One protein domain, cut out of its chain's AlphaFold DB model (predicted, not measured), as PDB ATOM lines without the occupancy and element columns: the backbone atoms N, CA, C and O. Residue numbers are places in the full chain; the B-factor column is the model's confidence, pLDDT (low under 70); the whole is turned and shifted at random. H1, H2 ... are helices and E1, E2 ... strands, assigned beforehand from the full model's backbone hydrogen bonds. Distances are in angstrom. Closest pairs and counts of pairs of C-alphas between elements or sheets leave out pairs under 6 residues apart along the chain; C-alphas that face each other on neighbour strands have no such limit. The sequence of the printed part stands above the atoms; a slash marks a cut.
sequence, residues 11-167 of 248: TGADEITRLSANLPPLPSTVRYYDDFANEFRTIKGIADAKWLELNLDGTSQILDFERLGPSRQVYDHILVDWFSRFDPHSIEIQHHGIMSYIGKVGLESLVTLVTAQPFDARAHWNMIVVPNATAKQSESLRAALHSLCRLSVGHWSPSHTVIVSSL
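This is residues 11 to 167 of the 248 residues of an uncharacterized protein of Rhizobium sp. BK376 (UniProt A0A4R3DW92). A body of helices ends, along its longest axis, in a small head of two strand hairpins, E1-E2 and E3-E4. Between head and body, the hairpin of H2 and H3 meets H6, and H3 crosses it; H4, H5, H6 and H7 run roughly side by side, alternately one way and the other, and H1 packs on H2 and H4. The printed part has 157 residues, with seven named helices and four named strands in the order H1 E1 E2 E3 E4 H2 H3 H4 H5 H6 H7, mostly helix; each sheet is one antiparallel pair. The whole is compact, with a radius of gyration of the C-alphas of 15.2 A and spans of 44 by 32 by 29 A.

Look first at E1, residues 29 to 34, and E2, residues 39 to 44, an antiparallel hairpin at 151 degrees; N 32 and O 41 are 3.0 A apart, within hydrogen-bond range. E3, residues 51 to 56, and E4, residues 59 to 64, form another at 153 degrees, with N 54 and O 61 at 2.8 A. The closest C-alphas of E1 and E3, Asp 34 and Asn 55, are 6.9 A apart. H3, residues 88 to 105, comes nearest E4 at the C-alphas of Leu 63 and His 95, 7.0 A. H2, residues 66 to 83, and H3 touch as a helical hairpin, closest at Trp 82 and Ile 91, C-alphas 6.6 A apart. H6, residues 135 to 151, touches H3 at 71 degrees, only just about perpendicular, with C-alphas 97 and 137 at 4.4 A. H6 and H7, residues 158 to 165, touch as a helical hairpin at 9 degrees, C-alphas 149 and 158 at 4.8 A. H4, residues 107 to 115, and H5, residues 118 to 132, touch as another, C-alphas 113 and 121 at 5.0 A. H1, residues 11 to 21, touches H2, C-alphas 20 and 74 at 6.0 A. Every O i to N i+4 pair is within hydrogen-bond range in H1, H3, H4 and H6; in H2 9 of 14 are, in H5 8 of 11, in H7 2 of 4.

Find C-alpha 11 at (50.009, 33.940, -26.771), where H1 begins. H3 starts at C-alpha 88, (31.431, 48.446, -1.845), and runs 25.6 A; H6 runs 24.3 A. H2, 20.0 A long, has a kink of 98 degrees near residue 73. H7 ends at C-alpha 165, (53.276, 42.339, -0.212).

The C-alphas farthest apart, Thr 11 and Asn 38, are 46.2 A apart. The printed part has no cut and no long link, and no printed residue is under 70 in pLDDT.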
ATOM      1  N   THR A  11      49.478  34.759 -27.867       85.38
ATOM      2  CA  THR A  11      50.009  33.940 -26.771       85.38
ATOM      3  C   THR A  11      49.320  34.256 -25.445       85.38
ATOM      4  O   THR A  11      48.831  33.346 -24.773       85.38
ATOM      5  N   GLY A  12      49.229  35.536 -25.068       85.06
ATOM      6  CA  GLY A  12      48.565  35.964 -23.841       85.06
ATOM      7  C   GLY A  12      47.064  35.683 -23.865       85.06
ATOM      8  O   GLY A  12      46.497  35.284 -22.844       85.06
ATOM      9  N   ALA A  13      46.422  35.821 -25.029       88.38
ATOM     10  CA  ALA A  13      45.020  35.451 -25.218       88.38
ATOM     11  C   ALA A  13      44.779  33.940 -25.014       88.38
ATOM     12  O   ALA A  13      43.813  33.551 -24.349       88.38
ATOM     13  N   ASP A  14      45.668  33.087 -25.517       90.69
ATOM     14  CA  ASP A  14      45.574  31.634 -25.342       90.69
ATOM     15  C   ASP A  14      45.818  31.223 -23.882       90.69
ATOM     16  O   ASP A  14      45.089  30.392 -23.326       90.69
ATOM     17  N   GLU A  15      46.804  31.833 -23.219       92.88
ATOM     18  CA  GLU A  15      47.108  31.556 -21.815       92.88
ATOM     19  C   GLU A  15      45.953  31.921 -20.884       92.88
ATOM     20  O   GLU A  15      45.563  31.102 -20.042       92.88
ATOM     21  N   ILE A  16      45.387  33.121 -21.037       94.62
ATOM     22  CA  ILE A  16      44.276  33.573 -20.196       94.62
ATOM     23  C   ILE A  16      43.005  32.765 -20.474       94.62
ATOM     24  O   ILE A  16      42.258  32.463 -19.542       94.62
ATOM     25  N   THR A  17      42.790  32.334 -21.719       93.56
ATOM     26  CA  THR A  17      41.674  31.451 -22.085       93.56
ATOM     27  C   THR A  17      41.831  30.078 -21.434       93.56
ATOM     28  O   THR A  17      40.899  29.577 -20.802       93.56
ATOM     29  N   ARG A  18      43.031  29.484 -21.501       94.12
ATOM     30  CA  ARG A  18      43.336  28.209 -20.836       94.12
ATOM     31  C   ARG A  18      43.193  28.313 -19.320       94.12
ATOM     32  O   ARG A  18      42.696  27.380 -18.690       94.12
ATOM     33  N   LEU A  19      43.625  29.424 -18.726       95.44
ATOM     34  CA  LEU A  19      43.432  29.676 -17.301       95.44
ATOM     35  C   LEU A  19      41.939  29.730 -16.958       95.44
ATOM     36  O   LEU A  19      41.496  29.035 -16.047       95.44
ATOM     37  N   SER A  20      41.173  30.502 -17.726       94.75
ATOM     38  CA  SER A  20      39.739  30.711 -17.516       94.75
ATOM     39  C   SER A  20      38.930  29.417 -17.626       94.75
ATOM     40  O   SER A  20      38.024  29.188 -16.828       94.75
ATOM     41  N   ALA A  21      39.312  28.516 -18.536       93.56
ATOM     42  CA  ALA A  21      38.676  27.208 -18.700       93.56
ATOM     43  C   ALA A  21      38.809  26.282 -17.472       93.56
ATOM     44  O   ALA A  21      38.018  25.354 -17.324       93.56
ATOM     45  N   ASN A  22      39.794  26.520 -16.598       93.94
ATOM     46  CA  ASN A  22      40.034  25.715 -15.394       93.94
ATOM     47  C   ASN A  22      39.441  26.336 -14.119       93.94
ATOM     48  O   ASN A  22      39.623  25.791 -13.029       93.94
ATOM     49  N   LEU A  23      38.764  27.483 -14.226       95.38
ATOM     50  CA  LEU A  23      38.160  28.138 -13.073       95.38
ATOM     51  C   LEU A  23      36.861  27.434 -12.657       95.38
ATOM     52  O   LEU A  23      36.101  26.974 -13.513       95.38
ATOM     53  N   PRO A  24      36.570  27.355 -11.345       95.00
ATOM     54  CA  PRO A  24      35.283  26.860 -10.876       95.00
ATOM     55  C   PRO A  24      34.146  27.780 -11.350       95.00
ATOM     56  O   PRO A  24      34.380  28.952 -11.637       95.00
ATOM     57  N   PRO A  25      32.893  27.301 -11.394       94.50
ATOM     58  CA  PRO A  25      31.765  28.169 -11.710       94.50
ATOM     59  C   PRO A  25      31.617  29.284 -10.664       94.50
ATOM     60  O   PRO A  25      31.781  29.063  -9.461       94.50
ATOM     61  N   LEU A  26      31.274  30.487 -11.127       94.75
ATOM     62  CA  LEU A  26      30.949  31.617 -10.261       94.75
ATOM     63  C   LEU A  26      29.601  31.397  -9.557       94.75
ATOM     64  O   LEU A  26      28.705  30.754 -10.113       94.75
ATOM     65  N   PRO A  27      29.409  31.954  -8.350       94.38
ATOM     66  CA  PRO A  27      28.102  31.944  -7.712       94.38
ATOM     67  C   PRO A  27      27.089  32.727  -8.559       94.38
ATOM     68  O   PRO A  27      27.374  33.818  -9.051       94.38
ATOM     69  N   SER A  28      25.865  32.206  -8.672       92.31
ATOM     70  CA  SER A  28      24.775  32.866  -9.408       92.31
ATOM     71  C   SER A  28      24.365  34.208  -8.796       92.31
ATOM     72  O   SER A  28      23.781  35.058  -9.471       92.31
ATOM     73  N   THR A  29      24.639  34.380  -7.501       94.44
ATOM     74  CA  THR A  29      24.307  35.573  -6.728       94.44
ATOM     75  C   THR A  29      25.440  35.956  -5.789       94.44
ATOM     76  O   THR A  29      25.966  35.098  -5.079       94.44
ATOM     77  N   VAL A  30      25.739  37.248  -5.717       95.06
ATOM     78  CA  VAL A  30      26.706  37.835  -4.784       95.06
ATOM     79  C   VAL A  30      25.975  38.853  -3.922       95.06
ATOM     80  O   VAL A  30      25.138  39.599  -4.424       95.06
ATOM     81  N   ARG A  31      26.255  38.880  -2.620       94.69
ATOM     82  CA  ARG A  31      25.648  39.840  -1.691       94.69
ATOM     83  C   ARG A  31      26.697  40.815  -1.194       94.69
ATOM     84  O   ARG A  31      27.821  40.406  -0.928       94.69
ATOM     85  N   TYR A  32      26.297  42.067  -1.023       94.50
ATOM     86  CA  TYR A  32      27.105  43.088  -0.365       94.50
ATOM     87  C   TYR A  32      26.246  43.883   0.613       94.50
ATOM     88  O   TYR A  32      25.018  43.884   0.515       94.50
ATOM     89  N   TYR A  33      26.894  44.516   1.581       91.00
ATOM     90  CA  TYR A  33      26.234  45.376   2.553       91.00
ATOM     91  C   TYR A  33      26.350  46.835   2.110       91.00
ATOM     92  O   TYR A  33      27.462  47.312   1.895       91.00
ATOM     93  N   ASP A  34      25.216  47.509   1.947       89.00
ATOM     94  CA  ASP A  34      25.130  48.951   1.718       89.00
ATOM     95  C   ASP A  34      24.992  49.627   3.086       89.00
ATOM     96  O   ASP A  34      23.958  49.511   3.750       89.00
ATOM     97  N   ASP A  35      26.056  50.289   3.540       83.38
ATOM     98  CA  ASP A  35      26.113  50.909   4.865       83.38
ATOM     99  C   ASP A  35      25.369  52.252   4.942       83.38
ATOM    100  O   ASP A  35      25.115  52.746   6.047       83.38
ATOM    101  N   PHE A  36      25.011  52.829   3.791       82.81
ATOM    102  CA  PHE A  36      24.185  54.025   3.699       82.81
ATOM    103  C   PHE A  36      22.710  53.665   3.883       82.81
ATOM    104  O   PHE A  36      22.041  54.229   4.747       82.81
ATOM    105  N   ALA A  37      22.216  52.687   3.119       84.81
ATOM    106  CA  ALA A  37      20.840  52.196   3.242       84.81
ATOM    107  C   ALA A  37      20.648  51.206   4.408       84.81
ATOM    108  O   ALA A  37      19.518  50.852   4.738       84.81
ATOM    109  N   ASN A  38      21.743  50.779   5.047       85.75
ATOM    110  CA  ASN A  38      21.757  49.828   6.158       85.75
ATOM    111  C   ASN A  38      21.066  48.495   5.804       85.75
ATOM    112  O   ASN A  38      20.301  47.935   6.595       85.75
ATOM    113  N   GLU A  39      21.324  47.987   4.596       91.19
ATOM    114  CA  GLU A  39      20.694  46.776   4.063       91.19
ATOM    115  C   GLU A  39      21.666  45.912   3.247       91.19
ATOM    116  O   GLU A  39      22.685  46.371   2.730       91.19
ATOM    117  N   PHE A  40      21.336  44.627   3.097       93.12
ATOM    118  CA  PHE A  40      22.058  43.751   2.177       93.12
ATOM    119  C   PHE A  40      21.458  43.831   0.778       93.12
ATOM    120  O   PHE A  40      20.291  43.495   0.577       93.12
ATOM    121  N   ARG A  41      22.296  44.139  -0.209       94.19
ATOM    122  CA  ARG A  41      21.943  44.104  -1.628       94.19
ATOM    123  C   ARG A  41      22.441  42.820  -2.278       94.19
ATOM    124  O   ARG A  41      23.360  42.163  -1.787       94.19
ATOM    125  N   THR A  42      21.799  42.440  -3.379       94.75
ATOM    126  CA  THR A  42      22.124  41.220  -4.128       94.75
ATOM    127  C   THR A  42      22.369  41.548  -5.591       94.75
ATOM    128  O   THR A  42      21.514  42.131  -6.250       94.75
ATOM    129  N   ILE A  43      23.511  41.105  -6.098       94.56
ATOM    130  CA  ILE A  43      23.883  41.118  -7.509       94.56
ATOM    131  C   ILE A  43      23.608  39.724  -8.067       94.56
ATOM    132  O   ILE A  43      23.959  38.722  -7.440       94.56
ATOM    133  N   LYS A  44      22.977  39.644  -9.239       93.56
ATOM    134  CA  LYS A  44      22.697  38.383  -9.943       93.56
ATOM    135  C   LYS A  44      23.432  38.367 -11.280       93.56
ATOM    136  O   LYS A  44      23.546  39.413 -11.907       93.56
ATOM    137  N   GLY A  45      23.887  37.191 -11.715       90.31
ATOM    138  CA  GLY A  45      24.415  37.003 -13.075       90.31
ATOM    139  C   GLY A  45      25.708  37.769 -13.368       90.31
ATOM    140  O   GLY A  45      25.849  38.339 -14.443       90.31
ATOM    141  N   ILE A  46      26.653  37.797 -12.419       92.38
ATOM    142  CA  ILE A  46      27.900  38.573 -12.552       92.38
ATOM    143  C   ILE A  46      28.729  38.188 -13.791       92.38
ATOM    144  O   ILE A  46      29.319  39.058 -14.423       92.38
ATOM    145  N   ALA A  47      28.713  36.904 -14.159       89.56
ATOM    146  CA  ALA A  47      29.473  36.355 -15.279       89.56
ATOM    147  C   ALA A  47      29.012  36.896 -16.646       89.56
ATOM    148  O   ALA A  47      29.830  37.100 -17.537       89.56
ATOM    149  N   ASP A  48      27.711  37.165 -16.795       89.44
ATOM    150  CA  ASP A  48      27.105  37.588 -18.067       89.44
ATOM    151  C   ASP A  48      26.917  39.112 -18.153       89.44
ATOM    152  O   ASP A  48      26.540  39.659 -19.193       89.44
ATOM    153  N   ALA A  49      27.154  39.819 -17.048       91.12
ATOM    154  CA  ALA A  49      26.940  41.250 -16.957       91.12
ATOM    155  C   ALA A  49      28.026  42.023 -17.721       91.12
ATOM    156  O   ALA A  49      29.222  41.855 -17.478       91.12
ATOM    157  N   LYS A  50      27.604  42.933 -18.611       91.38
ATOM    158  CA  LYS A  50      28.507  43.899 -19.268       91.38
ATOM    159  C   LYS A  50      29.023  44.967 -18.307       91.38
ATOM    160  O   LYS A  50      30.130  45.460 -18.474       91.38
ATOM    161  N   TRP A  51      28.204  45.312 -17.324       94.00
ATOM    162  CA  TRP A  51      28.495  46.269 -16.270       94.00
ATOM    163  C   TRP A  51      27.728  45.868 -15.007       94.00
ATOM    164  O   TRP A  51      26.725  45.155 -15.097       94.00
ATOM    165  N   LEU A  52      28.185  46.313 -13.836       94.44
ATOM    166  CA  LEU A  52      27.459  46.151 -12.570       94.44
ATOM    167  C   LEU A  52      27.078  47.494 -11.979       94.44
ATOM    168  O   LEU A  52      27.873  48.426 -11.984       94.44
ATOM    169  N   GLU A  53      25.891  47.540 -11.391       94.31
ATOM    170  CA  GLU A  53      25.430  48.664 -10.590       94.31
ATOM    171  C   GLU A  53      25.699  48.421  -9.104       94.31
ATOM    172  O   GLU A  53      25.221  47.437  -8.524       94.31
ATOM    173  N   LEU A  54      26.434  49.330  -8.475       93.25
ATOM    174  CA  LEU A  54      26.629  49.379  -7.032       93.25
ATOM    175  C   LEU A  54      25.951  50.612  -6.457       93.25
ATOM    176  O   LEU A  54      26.124  51.708  -6.967       93.25
ATOM    177  N   ASN A  55      25.219  50.440  -5.362       90.50
ATOM    178  CA  ASN A  55      24.706  51.571  -4.601       90.50
ATOM    179  C   ASN A  55      25.723  51.903  -3.509       90.50
ATOM    180  O   ASN A  55      26.001  51.057  -2.658       90.50
ATOM    181  N   LEU A  56      26.294  53.103  -3.595       85.44
ATOM    182  CA  LEU A  56      27.371  53.636  -2.766       85.44
ATOM    183  C   LEU A  56      26.988  55.034  -2.289       85.44
ATOM    184  O   LEU A  56      26.701  55.902  -3.116       85.44
ATOM    185  N   ASP A  57      27.005  55.269  -0.977       80.06
ATOM    186  CA  ASP A  57      26.799  56.603  -0.394       80.06
ATOM    187  C   ASP A  57      25.505  57.297  -0.884       80.06
ATOM    188  O   ASP A  57      25.469  58.503  -1.123       80.06
ATOM    189  N   GLY A  58      24.437  56.517  -1.096       82.50
ATOM    190  CA  GLY A  58      23.155  57.009  -1.618       82.50
ATOM    191  C   GLY A  58      23.130  57.284  -3.128       82.50
ATOM    192  O   GLY A  58      22.138  57.799  -3.641       82.50
ATOM    193  N   THR A  59      24.194  56.932  -3.851       86.31
ATOM    194  CA  THR A  59      24.322  57.089  -5.306       86.31
ATOM    195  C   THR A  59      24.541  55.749  -6.000       86.31
ATOM    196  O   THR A  59      25.056  54.806  -5.408       86.31
ATOM    197  N   SER A  60      24.165  55.665  -7.273       90.56
ATOM    198  CA  SER A  60      24.459  54.507  -8.113       90.56
ATOM    199  C   SER A  60      25.786  54.706  -8.850       90.56
ATOM    200  O   SER A  60      26.021  55.758  -9.445       90.56
ATOM    201  N   GLN A  61      26.656  53.703  -8.784       93.38
ATOM    202  CA  GLN A  61      27.980  53.668  -9.394       93.38
ATOM    203  C   GLN A  61      28.077  52.462 -10.327       93.38
ATOM    204  O   GLN A  61      27.679  51.350  -9.976       93.38
ATOM    205  N   ILE A  62      28.617  52.682 -11.523       94.56
ATOM    206  CA  ILE A  62      28.713  51.659 -12.565       94.56
ATOM    207  C   ILE A  62      30.142  51.122 -12.620       94.56
ATOM    208  O   ILE A  62      31.093  51.879 -12.812       94.56
ATOM    209  N   LEU A  63      30.283  49.804 -12.501       95.81
ATOM    210  CA  LEU A  63      31.518  49.089 -12.805       95.81
ATOM    211  C   LEU A  63      31.440  48.569 -14.240       95.81
ATOM    212  O   LEU A  63      30.643  47.676 -14.522       95.81
ATOM    213  N   ASP A  64      32.241  49.136 -15.137       94.06
ATOM    214  CA  ASP A  64      32.280  48.776 -16.557       94.06
ATOM    215  C   ASP A  64      33.434  47.812 -16.851       94.06
ATOM    216  O   ASP A  64      34.561  47.967 -16.376       94.06
ATOM    217  N   PHE A  65      33.153  46.798 -17.659       94.19
ATOM    218  CA  PHE A  65      34.043  45.678 -17.918       94.19
ATOM    219  C   PHE A  65      34.504  45.567 -19.361       94.19
ATOM    220  O   PHE A  65      35.248  44.637 -19.679       94.19
ATOM    221  N   GLU A  66      34.104  46.498 -20.226       91.00
ATOM    222  CA  GLU A  66      34.411  46.461 -21.658       91.00
ATOM    223  C   GLU A  66      35.911  46.241 -21.938       91.00
ATOM    224  O   GLU A  66      36.293  45.487 -22.832       91.00
ATOM    225  N   ARG A  67      36.779  46.826 -21.105       91.62
ATOM    226  CA  ARG A  67      38.244  46.795 -21.266       91.62
ATOM    227  C   ARG A  67      38.913  45.492 -20.829       91.62
ATOM    228  O   ARG A  67      40.119  45.350 -21.019       91.62
ATOM    229  N   LEU A  68      38.181  44.569 -20.207       93.44
ATOM    230  CA  LEU A  68      38.758  43.336 -19.664       93.44
ATOM    231  C   LEU A  68      38.951  42.252 -20.726       93.44
ATOM    232  O   LEU A  68      39.812  41.390 -20.543       93.44
ATOM    233  N   GLY A  69      38.184  42.286 -21.820       91.62
ATOM    234  CA  GLY A  69      38.304  41.319 -22.913       91.62
ATOM    235  C   GLY A  69      38.382  39.864 -22.408       91.62
ATOM    236  O   GLY A  69      37.613  39.483 -21.523       91.62
ATOM    237  N   PRO A  70      39.341  39.051 -22.892       91.69
ATOM    238  CA  PRO A  70      39.527  37.663 -22.449       91.69
ATOM    239  C   PRO A  70      39.856  37.480 -20.958       91.69
ATOM    240  O   PRO A  70      39.652  36.398 -20.414       91.69
ATOM    241  N   SER A  71      40.336  38.518 -20.262       94.50
ATOM    242  CA  SER A  71      40.626  38.444 -18.818       94.50
ATOM    243  C   SER A  71      39.382  38.556 -17.933       94.50
ATOM    244  O   SER A  71      39.472  38.381 -16.715       94.50
ATOM    245  N   ARG A  72      38.215  38.830 -18.536       95.06
ATOM    246  CA  ARG A  72      36.942  39.063 -17.847       95.06
ATOM    247  C   ARG A  72      36.603  37.971 -16.837       95.06
ATOM    248  O   ARG A  72      36.310  38.289 -15.691       95.06
ATOM    249  N   GLN A  73      36.704  36.707 -17.239       95.38
ATOM    250  CA  GLN A  73      36.306  35.592 -16.384       95.38
ATOM    251  C   GLN A  73      37.186  35.493 -15.129       95.38
ATOM    252  O   GLN A  73      36.666  35.370 -14.026       95.38
ATOM    253  N   VAL A  74      38.512  35.631 -15.260       97.19
ATOM    254  CA  VAL A  74      39.417  35.689 -14.095       97.19
ATOM    255  C   VAL A  74      39.085  36.890 -13.208       97.19
ATOM    256  O   VAL A  74      39.060  36.770 -11.981       97.19
ATOM    257  N   TYR A  75      38.807  38.042 -13.818       97.62
ATOM    258  CA  TYR A  75      38.458  39.256 -13.090       97.62
ATOM    259  C   TYR A  75      37.164  39.111 -12.281       97.62
ATOM    260  O   TYR A  75      37.093  39.602 -11.156       97.62
ATOM    261  N   ASP A  76      36.168  38.386 -12.788       97.25
ATOM    262  CA  ASP A  76      34.939  38.116 -12.042       97.25
ATOM    263  C   ASP A  76      35.201  37.348 -10.745       97.25
ATOM    264  O   ASP A  76      34.622  37.670  -9.709       97.25
ATOM    265  N   HIS A  77      36.134  36.393 -10.747       97.94
ATOM    266  CA  HIS A  77      36.536  35.707  -9.517       97.94
ATOM    267  C   HIS A  77      37.212  36.648  -8.517       97.94
ATOM    268  O   HIS A  77      36.939  36.569  -7.317       97.94
ATOM    269  N   ILE A  78      38.059  37.563  -9.001       98.06
ATOM    270  CA  ILE A  78      38.675  38.604  -8.166       98.06
ATOM    271  C   ILE A  78      37.587  39.477  -7.535       98.06
ATOM    272  O   ILE A  78      37.627  39.739  -6.334       98.06
ATOM    273  N   LEU A  79      36.600  39.881  -8.334       97.44
ATOM    274  CA  LEU A  79      35.507  40.739  -7.907       97.44
ATOM    275  C   LEU A  79      34.598  40.046  -6.878       97.44
ATOM    276  O   LEU A  79      34.244  40.655  -5.869       97.44
ATOM    277  N   VAL A  80      34.284  38.760  -7.064       97.25
ATOM    278  CA  VAL A  80      33.552  37.952  -6.071       97.25
ATOM    279  C   VAL A  80      34.329  37.833  -4.757       97.25
ATOM    280  O   VAL A  80      33.738  37.999  -3.687       97.25
ATOM    281  N   ASP A  81      35.644  37.591  -4.804       97.81
ATOM    282  CA  ASP A  81      36.473  37.576  -3.590       97.81
ATOM    283  C   ASP A  81      36.464  38.943  -2.893       97.81
ATOM    284  O   ASP A  81      36.341  39.000  -1.668       97.81
ATOM    285  N   TRP A  82      36.504  40.042  -3.649       97.75
ATOM    286  CA  TRP A  82      36.400  41.387  -3.082       97.75
ATOM    287  C   TRP A  82      35.051  41.653  -2.417       97.75
ATOM    288  O   TRP A  82      35.048  42.149  -1.296       97.75
ATOM    289  N   PHE A  83      33.923  41.256  -3.012       95.94
ATOM    290  CA  PHE A  83      32.607  41.393  -2.363       95.94
ATOM    291  C   PHE A  83      32.506  40.661  -1.021       95.94
ATOM    292  O   PHE A  83      31.735  41.066  -0.157       95.94
ATOM    293  N   SER A  84      33.298  39.606  -0.814       94.19
ATOM    294  CA  SER A  84      33.333  38.892   0.468       94.19
ATOM    295  C   SER A  84      34.201  39.562   1.545       94.19
ATOM    296  O   SER A  84      34.196  39.117   2.693       94.19
ATOM    297  N   ARG A  85      34.979  40.596   1.193       93.69
ATOM    298  CA  ARG A  85      36.059  41.144   2.043       93.69
ATOM    299  C   ARG A  85      36.055  42.655   2.184       93.69
ATOM    300  O   ARG A  85      36.541  43.159   3.192       93.69
ATOM    301  N   PHE A  86      35.604  43.357   1.159       93.94
ATOM    302  CA  PHE A  86      35.667  44.801   1.063       93.94
ATOM    303  C   PHE A  86      34.274  45.393   1.137       93.94
ATOM    304  O   PHE A  86      33.290  44.788   0.709       93.94
ATOM    305  N   ASP A  87      34.218  46.606   1.674       90.88
ATOM    306  CA  ASP A  87      33.051  47.440   1.498       90.88
ATOM    307  C   ASP A  87      32.911  47.831   0.011       90.88
ATOM    308  O   ASP A  87      33.902  47.883  -0.731       90.88
ATOM    309  N   PRO A  88      31.687  48.112  -0.450       92.06
ATOM    310  CA  PRO A  88      31.431  48.446  -1.845       92.06
ATOM    311  C   PRO A  88      32.221  49.662  -2.380       92.06
ATOM    312  O   PRO A  88      32.583  49.677  -3.558       92.06
ATOM    313  N   HIS A  89      32.549  50.645  -1.533       91.56
ATOM    314  CA  HIS A  89      33.328  51.824  -1.928       91.56
ATOM    315  C   HIS A  89      34.789  51.447  -2.226       91.56
ATOM    316  O   HIS A  89      35.359  51.849  -3.243       91.56
ATOM    317  N   SER A  90      35.384  50.585  -1.400       94.19
ATOM    318  CA  SER A  90      36.698  49.997  -1.674       94.19
ATOM    319  C   SER A  90      36.713  49.218  -2.995       94.19
ATOM    320  O   SER A  90      37.683  49.311  -3.746       94.19
ATOM    321  N   ILE A  91      35.646  48.477  -3.315       96.06
ATOM    322  CA  ILE A  91      35.536  47.725  -4.577       96.06
ATOM    323  C   ILE A  91      35.539  48.664  -5.784       96.06
ATOM    324  O   ILE A  91      36.285  48.411  -6.733       96.06
ATOM    325  N   GLU A  92      34.769  49.755  -5.737       95.75
ATOM    326  CA  GLU A  92      34.774  50.796  -6.778       95.75
ATOM    327  C   GLU A  92      36.183  51.351  -6.981       95.75
ATOM    328  O   GLU A  92      36.699  51.335  -8.101       95.75
ATOM    329  N   ILE A  93      36.857  51.721  -5.886       95.69
ATOM    330  CA  ILE A  93      38.215  52.260  -5.923       95.69
ATOM    331  C   ILE A  93      39.173  51.298  -6.627       95.69
ATOM    332  O   ILE A  93      39.958  51.736  -7.479       95.69
ATOM    333  N   GLN A  94      39.131  50.008  -6.271       97.94
ATOM    334  CA  GLN A  94      40.031  49.023  -6.863       97.94
ATOM    335  C   GLN A  94      39.681  48.730  -8.322       97.94
ATOM    336  O   GLN A  94      40.572  48.617  -9.168       97.94
ATOM    337  N   HIS A  95      38.393  48.652  -8.648       97.69
ATOM    338  CA  HIS A  95      37.940  48.465 -10.017       97.69
ATOM    339  C   HIS A  95      38.389  49.619 -10.917       97.69
ATOM    340  O   HIS A  95      39.061  49.394 -11.929       97.69
ATOM    341  N   HIS A  96      38.114  50.856 -10.503       97.06
ATOM    342  CA  HIS A  96      38.499  52.049 -11.244       97.06
ATOM    343  C   HIS A  96      40.021  52.155 -11.397       97.06
ATOM    344  O   HIS A  96      40.520  52.513 -12.465       97.06
ATOM    345  N   GLY A  97      40.782  51.800 -10.356       97.69
ATOM    346  CA  GLY A  97      42.241  51.745 -10.422       97.69
ATOM    347  C   GLY A  97      42.745  50.783 -11.501       97.69
ATOM    348  O   GLY A  97      43.626  51.149 -12.280       97.69
ATOM    349  N   ILE A  98      42.152  49.594 -11.621       98.19
ATOM    350  CA  ILE A  98      42.522  48.629 -12.667       98.19
ATOM    351  C   ILE A  98      42.080  49.112 -14.053       98.19
ATOM    352  O   ILE A  98      42.896  49.100 -14.973       98.19
ATOM    353  N   MET A  99      40.844  49.594 -14.219       97.56
ATOM    354  CA  MET A  99      40.361  50.080 -15.523       97.56
ATOM    355  C   MET A  99      41.177  51.274 -16.030       97.56
ATOM    356  O   MET A  99      41.564  51.325 -17.201       97.56
ATOM    357  N   SER A 100      41.505  52.206 -15.132       96.81
ATOM    358  CA  SER A 100      42.386  53.340 -15.415       96.81
ATOM    359  C   SER A 100      43.788  52.878 -15.827       96.81
ATOM    360  O   SER A 100      44.368  53.422 -16.770       96.81
ATOM    361  N   TYR A 101      44.328  51.851 -15.161       97.31
ATOM    362  CA  TYR A 101      45.615  51.262 -15.525       97.31
ATOM    363  C   TYR A 101      45.580  50.613 -16.914       97.31
ATOM    364  O   TYR A 101      46.432  50.931 -17.742       97.31
ATOM    365  N   ILE A 102      44.571  49.783 -17.205       96.81
ATOM    366  CA  ILE A 102      44.383  49.153 -18.524       96.81
ATOM    367  C   ILE A 102      44.263  50.223 -19.612       96.81
ATOM    368  O   ILE A 102      44.890  50.110 -20.661       96.81
ATOM    369  N   GLY A 103      43.504  51.293 -19.366       95.00
ATOM    370  CA  GLY A 103      43.361  52.389 -20.324       95.00
ATOM    371  C   GLY A 103      44.662  53.133 -20.627       95.00
ATOM    372  O   GLY A 103      44.807  53.670 -21.722       95.00
ATOM    373  N   LYS A 104      45.604  53.155 -19.679       94.75
ATOM    374  CA  LYS A 104      46.893  53.837 -19.828       94.75
ATOM    375  C   LYS A 104      47.986  52.930 -20.395       94.75
ATOM    376  O   LYS A 104      48.740  53.362 -21.262       94.75
ATOM    377  N   VAL A 105      48.114  51.719 -19.856       95.31
ATOM    378  CA  VAL A 105      49.239  50.806 -20.124       95.31
ATOM    379  C   VAL A 105      48.862  49.699 -21.105       95.31
ATOM    380  O   VAL A 105      49.720  49.235 -21.845       95.31
ATOM    381  N   GLY A 106      47.586  49.324 -21.166       94.38
ATOM    382  CA  GLY A 106      47.085  48.229 -21.990       94.38
ATOM    383  C   GLY A 106      46.722  46.988 -21.175       94.38
ATOM    384  O   GLY A 106      47.196  46.786 -20.054       94.38
ATOM    385  N   LEU A 107      45.854  46.158 -21.757       95.25
ATOM    386  CA  LEU A 107      45.347  44.930 -21.141       95.25
ATOM    387  C   LEU A 107      46.437  43.858 -20.989       95.25
ATOM    388  O   LEU A 107      46.435  43.124 -20.006       95.25
ATOM    389  N   GLU A 108      47.392  43.814 -21.919       95.50
ATOM    390  CA  GLU A 108      48.510  42.863 -21.926       95.50
ATOM    391  C   GLU A 108      49.259  42.855 -20.595       95.50
ATOM    392  O   GLU A 108      49.468  41.801 -20.010       95.50
ATOM    393  N   SER A 109      49.543  44.035 -20.038       96.31
ATOM    394  CA  SER A 109      50.233  44.132 -18.755       96.31
ATOM    395  C   SER A 109      49.458  43.473 -17.605       96.31
ATOM    396  O   SER A 109      50.065  42.851 -16.732       96.31
ATOM    397  N   LEU A 110      48.123  43.581 -17.593       97.19
ATOM    398  CA  LEU A 110      47.295  42.883 -16.607       97.19
ATOM    399  C   LEU A 110      47.328  41.370 -16.845       97.19
ATOM    400  O   LEU A 110      47.480  40.617 -15.887       97.19
ATOM    401  N   VAL A 111      47.211  40.933 -18.101       97.06
ATOM    402  CA  VAL A 111      47.272  39.509 -18.458       97.06
ATOM    403  C   VAL A 111      48.606  38.903 -18.033       97.06
ATOM    404  O   VAL A 111      48.588  37.896 -17.334       97.06
ATOM    405  N   THR A 112      49.737  39.562 -18.303       97.25
ATOM    406  CA  THR A 112      51.060  39.114 -17.840       97.25
ATOM    407  C   THR A 112      51.109  38.958 -16.319       97.25
ATOM    408  O   THR A 112      51.611  37.957 -15.822       97.25
ATOM    409  N   LEU A 113      50.561  39.905 -15.548       97.56
ATOM    410  CA  LEU A 113      50.514  39.781 -14.084       97.56
ATOM    411  C   LEU A 113      49.662  38.592 -13.615       97.56
ATOM    412  O   LEU A 113      49.959  37.990 -12.586       97.56
ATOM    413  N   VAL A 114      48.594  38.271 -14.345       97.38
ATOM    414  CA  VAL A 114      47.674  37.181 -14.008       97.38
ATOM    415  C   VAL A 114      48.259  35.816 -14.382       97.38
ATOM    416  O   VAL A 114      48.141  34.882 -13.587       97.38
ATOM    417  N   THR A 115      48.871  35.690 -15.563       96.69
ATOM    418  CA  THR A 115      49.291  34.397 -16.128       96.69
ATOM    419  C   THR A 115      50.742  34.036 -15.843       96.69
ATOM    420  O   THR A 115      51.057  32.850 -15.849       96.69
ATOM    421  N   ALA A 116      51.622  34.999 -15.558       96.44
ATOM    422  CA  ALA A 116      53.036  34.717 -15.327       96.44
ATOM    423  C   ALA A 116      53.302  34.023 -13.981       96.44
ATOM    424  O   ALA A 116      52.524  34.101 -13.026       96.44
ATOM    425  N   GLN A 117      54.463  33.369 -13.879       96.50
ATOM    426  CA  GLN A 117      54.972  32.889 -12.596       96.50
ATOM    427  C   GLN A 117      55.197  34.074 -11.640       96.50
ATOM    428  O   GLN A 117      55.579  35.154 -12.094       96.50
ATOM    429  N   PRO A 118      55.065  33.903 -10.313       97.19
ATOM    430  CA  PRO A 118      55.203  35.008  -9.357       97.19
ATOM    431  C   PRO A 118      56.519  35.797  -9.464       97.19
ATOM    432  O   PRO A 118      56.545  37.004  -9.216       97.19
ATOM    433  N   PHE A 119      57.619  35.132  -9.832       95.88
ATOM    434  CA  PHE A 119      58.910  35.790 -10.038       95.88
ATOM    435  C   PHE A 119      58.921  36.657 -11.305       95.88
ATOM    436  O   PHE A 119      59.344  37.812 -11.254       95.88
ATOM    437  N   ASP A 120      58.381  36.140 -12.407       97.31
ATOM    438  CA  ASP A 120      58.277  36.860 -13.677       97.31
ATOM    439  C   ASP A 120      57.270  38.014 -13.576       97.31
ATOM    440  O   ASP A 120      57.550  39.126 -14.021       97.31
ATOM    441  N   ALA A 121      56.153  37.810 -12.871       97.69
ATOM    442  CA  ALA A 121      55.197  38.865 -12.548       97.69
ATOM    443  C   ALA A 121      55.847  39.991 -11.726       97.69
ATOM    444  O   ALA A 121      55.568  41.167 -11.956       97.69
ATOM    445  N   ARG A 122      56.760  39.667 -10.798       97.81
ATOM    446  CA  ARG A 122      57.549  40.672 -10.064       97.81
ATOM    447  C   ARG A 122      58.538  41.405 -10.973       97.81
ATOM    448  O   ARG A 122      58.733  42.610 -10.800       97.81
ATOM    449  N   ALA A 123      59.174  40.716 -11.917       97.56
ATOM    450  CA  ALA A 123      60.040  41.365 -12.900       97.56
ATOM    451  C   ALA A 123      59.232  42.346 -13.768       97.56
ATOM    452  O   ALA A 123      59.588  43.525 -13.857       97.56
ATOM    453  N   HIS A 124      58.091  41.900 -14.298       97.75
ATOM    454  CA  HIS A 124      57.138  42.728 -15.041       97.75
ATOM    455  C   HIS A 124      56.629  43.911 -14.213       97.75
ATOM    456  O   HIS A 124      56.578  45.043 -14.694       97.75
ATOM    457  N   TRP A 125      56.339  43.690 -12.929       98.19
ATOM    458  CA  TRP A 125      55.948  44.748 -12.003       98.19
ATOM    459  C   TRP A 125      56.980  45.877 -11.951       98.19
ATOM    460  O   TRP A 125      56.639  47.048 -12.109       98.19
ATOM    461  N   ASN A 126      58.253  45.535 -11.767       96.88
ATOM    462  CA  ASN A 126      59.319  46.527 -11.651       96.88
ATOM    463  C   ASN A 126      59.615  47.237 -12.979       96.88
ATOM    464  O   ASN A 126      59.916  48.429 -12.970       96.88
ATOM    465  N   MET A 127      59.536  46.519 -14.103       96.94
ATOM    466  CA  MET A 127      59.868  47.065 -15.423       96.94
ATOM    467  C   MET A 127      58.724  47.871 -16.044       96.94
ATOM    468  O   MET A 127      58.975  48.881 -16.695       96.94
ATOM    469  N   ILE A 128      57.477  47.441 -15.843       97.19
ATOM    470  CA  ILE A 128      56.308  47.982 -16.548       97.19
ATOM    471  C   ILE A 128      55.334  48.658 -15.587       97.19
ATOM    472  O   ILE A 128      54.911  49.784 -15.849       97.19
ATOM    473  N   VAL A 129      54.974  48.027 -14.466       96.88
ATOM    474  CA  VAL A 129      53.956  48.587 -13.560       96.88
ATOM    475  C   VAL A 129      54.483  49.820 -12.831       96.88
ATOM    476  O   VAL A 129      53.878  50.881 -12.946       96.88
ATOM    477  N   VAL A 130      55.605  49.722 -12.115       95.56
ATOM    478  CA  VAL A 130      56.136  50.820 -11.281       95.56
ATOM    479  C   VAL A 130      56.376  52.117 -12.067       95.56
ATOM    480  O   VAL A 130      55.979  53.170 -11.564       95.56
ATOM    481  N   PRO A 131      56.966  52.100 -13.279       95.06
ATOM    482  CA  PRO A 131      57.210  53.335 -14.026       95.06
ATOM    483  C   PRO A 131      55.939  53.976 -14.595       95.06
ATOM    484  O   PRO A 131      55.915  55.184 -14.826       95.06
ATOM    485  N   ASN A 132      54.885  53.188 -14.837       95.94
ATOM    486  CA  ASN A 132      53.713  53.642 -15.589       95.94
ATOM    487  C   ASN A 132      52.445  53.795 -14.741       95.94
ATOM    488  O   ASN A 132      51.546  54.550 -15.124       95.94
ATOM    489  N   ALA A 133      52.351  53.118 -13.599       96.25
ATOM    490  CA  ALA A 133      51.189  53.159 -12.725       96.25
ATOM    491  C   ALA A 133      51.233  54.352 -11.763       96.25
ATOM    492  O   ALA A 133      52.286  54.760 -11.274       96.25
ATOM    493  N   THR A 134      50.062  54.891 -11.435       95.50
ATOM    494  CA  THR A 134      49.903  55.715 -10.235       95.50
ATOM    495  C   THR A 134      49.878  54.825  -8.997       95.50
ATOM    496  O   THR A 134      49.669  53.616  -9.076       95.50
ATOM    497  N   ALA A 135      50.030  55.418  -7.818       93.69
ATOM    498  CA  ALA A 135      49.954  54.642  -6.594       93.69
ATOM    499  C   ALA A 135      48.601  53.956  -6.370       93.69
ATOM    500  O   ALA A 135      48.597  52.806  -5.943       93.69
ATOM    501  N   LYS A 136      47.486  54.628  -6.703       94.50
ATOM    502  CA  LYS A 136      46.139  54.039  -6.630       94.50
ATOM    503  C   LYS A 136      46.043  52.831  -7.565       94.50
ATOM    504  O   LYS A 136      45.667  51.755  -7.129       94.50
ATOM    505  N   GLN A 137      46.508  52.970  -8.810       97.50
ATOM    506  CA  GLN A 137      46.555  51.865  -9.777       97.50
ATOM    507  C   GLN A 137      47.406  50.686  -9.270       97.50
ATOM    508  O   GLN A 137      46.975  49.538  -9.321       97.50
ATOM    509  N   SER A 138      48.600  50.953  -8.727       97.12
ATOM    510  CA  SER A 138      49.460  49.912  -8.149       97.12
ATOM    511  C   SER A 138      48.866  49.262  -6.897       97.12
ATOM    512  O   SER A 138      49.157  48.106  -6.614       97.12
ATOM    513  N   GLU A 139      48.091  49.984  -6.097       96.75
ATOM    514  CA  GLU A 139      47.377  49.400  -4.962       96.75
ATOM    515  C   GLU A 139      46.275  48.452  -5.441       96.75
ATOM    516  O   GLU A 139      46.199  47.320  -4.964       96.75
ATOM    517  N   SER A 140      45.528  48.845  -6.471       98.19
ATOM    518  CA  SER A 140      44.478  48.015  -7.066       98.19
ATOM    519  C   SER A 140      44.992  46.754  -7.740       98.19
ATOM    520  O   SER A 140      44.440  45.673  -7.531       98.19
ATOM    521  N   LEU A 141      46.098  46.850  -8.480       98.50
ATOM    522  CA  LEU A 141      46.754  45.671  -9.047       98.50
ATOM    523  C   LEU A 141      47.251  44.723  -7.944       98.50
ATOM    524  O   LEU A 141      47.063  43.515  -8.047       98.50
ATOM    525  N   ARG A 142      47.825  45.247  -6.849       98.12
ATOM    526  CA  ARG A 142      48.211  44.422  -5.690       98.12
ATOM    527  C   ARG A 142      47.005  43.760  -5.027       98.12
ATOM    528  O   ARG A 142      47.085  42.582  -4.689       98.12
ATOM    529  N   ALA A 143      45.894  44.476  -4.864       98.31
ATOM    530  CA  ALA A 143      44.662  43.913  -4.318       98.31
ATOM    531  C   ALA A 143      44.144  42.742  -5.172       98.31
ATOM    532  O   ALA A 143      43.738  41.719  -4.618       98.31
ATOM    533  N   ALA A 144      44.230  42.861  -6.502       98.44
ATOM    534  CA  ALA A 144      43.883  41.794  -7.438       98.44
ATOM    535  C   ALA A 144      44.831  40.591  -7.322       98.44
ATOM    536  O   ALA A 144      44.366  39.462  -7.175       98.44
ATOM    537  N   LEU A 145      46.149  40.818  -7.291       98.50
ATOM    538  CA  LEU A 145      47.142  39.752  -7.095       98.50
ATOM    539  C   LEU A 145      46.948  39.016  -5.762       98.50
ATOM    540  O   LEU A 145      47.053  37.793  -5.697       98.50
ATOM    541  N   HIS A 146      46.603  39.736  -4.694       98.44
ATOM    542  CA  HIS A 146      46.254  39.115  -3.422       98.44
ATOM    543  C   HIS A 146      45.009  38.222  -3.526       98.44
ATOM    544  O   HIS A 146      44.979  37.169  -2.885       98.44
ATOM    545  N   SER A 147      44.004  38.599  -4.324       98.44
ATOM    546  CA  SER A 147      42.855  37.727  -4.606       98.44
ATOM    547  C   SER A 147      43.278  36.474  -5.366       98.44
ATOM    548  O   SER A 147      42.898  35.380  -4.962       98.44
ATOM    549  N   LEU A 148      44.134  36.596  -6.388       98.44
ATOM    550  CA  LEU A 148      44.666  35.437  -7.119       98.44
ATOM    551  C   LEU A 148      45.406  34.464  -6.189       98.44
ATOM    552  O   LEU A 148      45.182  33.258  -6.266       98.44
ATOM    553  N   CYS A 149      46.223  34.978  -5.259       98.44
ATOM    554  CA  CYS A 149      46.890  34.155  -4.243       98.44
ATOM    555  C   CYS A 149      45.891  33.402  -3.358       98.44
ATOM    556  O   CYS A 149      46.070  32.211  -3.112       98.44
ATOM    557  N   ARG A 150      44.843  34.077  -2.870       97.88
ATOM    558  CA  ARG A 150      43.828  33.456  -2.000       97.88
ATOM    559  C   ARG A 150      43.008  32.401  -2.727       97.88
ATOM    560  O   ARG A 150      42.729  31.350  -2.160       97.88
ATOM    561  N   LEU A 151      42.636  32.692  -3.968       97.44
ATOM    562  CA  LEU A 151      41.819  31.823  -4.807       97.44
ATOM    563  C   LEU A 151      42.630  30.700  -5.469       97.44
ATOM    564  O   LEU A 151      42.041  29.813  -6.074       97.44
ATOM    565  N   SER A 152      43.961  30.717  -5.337       97.56
ATOM    566  CA  SER A 152      44.881  29.778  -5.993       97.56
ATOM    567  C   SER A 152      44.686  29.722  -7.515       97.56
ATOM    568  O   SER A 152      44.583  28.649  -8.108       97.56
ATOM    569  N   VAL A 153      44.582  30.895  -8.145       96.94
ATOM    570  CA  VAL A 153      44.334  31.022  -9.588       96.94
ATOM    571  C   VAL A 153      45.655  31.079 -10.357       96.94
ATOM    572  O   VAL A 153      46.508  31.927 -10.096       96.94
ATOM    573  N   GLY A 154      45.806  30.206 -11.354       95.00
ATOM    574  CA  GLY A 154      46.980  30.165 -12.227       95.00
ATOM    575  C   GLY A 154      48.224  29.701 -11.478       95.00
ATOM    576  O   GLY A 154      48.227  28.629 -10.878       95.00
ATOM    577  N   HIS A 155      49.289  30.499 -11.518       96.81
ATOM    578  CA  HIS A 155      50.521  30.228 -10.765       96.81
ATOM    579  C   HIS A 155      50.526  30.853  -9.365       96.81
ATOM    580  O   HIS A 155      51.478  30.685  -8.597       96.81
ATOM    581  N   TRP A 156      49.461  31.568  -9.008       98.00
ATOM    582  CA  TRP A 156      49.321  32.182  -7.701       98.00
ATOM    583  C   TRP A 156      48.815  31.173  -6.679       98.00
ATOM    584  O   TRP A 156      47.990  30.311  -6.964       98.00
ATOM    585  N   SER A 157      49.332  31.284  -5.462       97.69
ATOM    586  CA  SER A 157      48.947  30.433  -4.342       97.69
ATOM    587  C   SER A 157      49.115  31.221  -3.040       97.69
ATOM    588  O   SER A 157      49.783  32.265  -3.037       97.69
ATOM    589  N   PRO A 158      48.561  30.748  -1.911       98.19
ATOM    590  CA  PRO A 158      48.630  31.485  -0.656       98.19
ATOM    591  C   PRO A 158      50.064  31.789  -0.190       98.19
ATOM    592  O   PRO A 158      50.295  32.844   0.407       98.19
ATOM    593  N   SER A 159      51.042  30.929  -0.506       97.62
ATOM    594  CA  SER A 159      52.454  31.135  -0.139       97.62
ATOM    595  C   SER A 159      53.097  32.325  -0.861       97.62
ATOM    596  O   SER A 159      54.017  32.946  -0.328       97.62
ATOM    597  N   HIS A 160      52.580  32.715  -2.029       98.12
ATOM    598  CA  HIS A 160      53.089  33.843  -2.814       98.12
ATOM    599  C   HIS A 160      52.628  35.214  -2.295       98.12
ATOM    600  O   HIS A 160      53.090  36.245  -2.783       98.12
ATOM    601  N   THR A 161      51.781  35.264  -1.260       97.00
ATOM    602  CA  THR A 161      51.325  36.520  -0.635       97.00
ATOM    603  C   THR A 161      52.492  37.415  -0.207       97.00
ATOM    604  O   THR A 161      52.422  38.629  -0.377       97.00
ATOM    605  N   VAL A 162      53.592  36.829   0.282       96.75
ATOM    606  CA  VAL A 162      54.799  37.576   0.683       96.75
ATOM    607  C   VAL A 162      55.430  38.309  -0.504       96.75
ATOM    608  O   VAL A 162      55.878  39.447  -0.355       96.75
ATOM    609  N   ILE A 163      55.418  37.697  -1.694       97.12
ATOM    610  CA  ILE A 163      55.921  38.321  -2.924       97.12
ATOM    611  C   ILE A 163      55.070  39.547  -3.248       97.12
ATOM    612  O   ILE A 163      55.629  40.632  -3.402       97.12
ATOM    613  N   VAL A 164      53.741  39.398  -3.268       97.44
ATOM    614  CA  VAL A 164      52.802  40.496  -3.565       97.44
ATOM    615  C   VAL A 164      52.948  41.645  -2.562       97.44
ATOM    616  O   VAL A 164      53.050  42.803  -2.965       97.44
ATOM    617  N   SER A 165      53.059  41.337  -1.266       95.88
ATOM    618  CA  SER A 165      53.276  42.339  -0.212       95.88
ATOM    619  C   SER A 165      54.609  43.084  -0.349       95.88
ATOM    620  O   SER A 165      54.727  44.218   0.109       95.88
ATOM    621  N   SER A 166      55.616  42.463  -0.972       95.62
ATOM    622  CA  SER A 166      56.938  43.066  -1.197       95.62
ATOM    623  C   SER A 166      57.027  43.930  -2.462       95.62
ATOM    624  O   SER A 166      58.054  44.574  -2.691       95.62
ATOM    625  N   LEU A 167      55.980  43.943  -3.296       96.06
ATOM    626  CA  LEU A 167      55.945  44.749  -4.513       96.06
ATOM    627  C   LEU A 167      55.927  46.234  -4.149       96.06
ATOM    628  O   LEU A 167      55.016  46.733  -3.482       96.06
TER     629      LEU A 167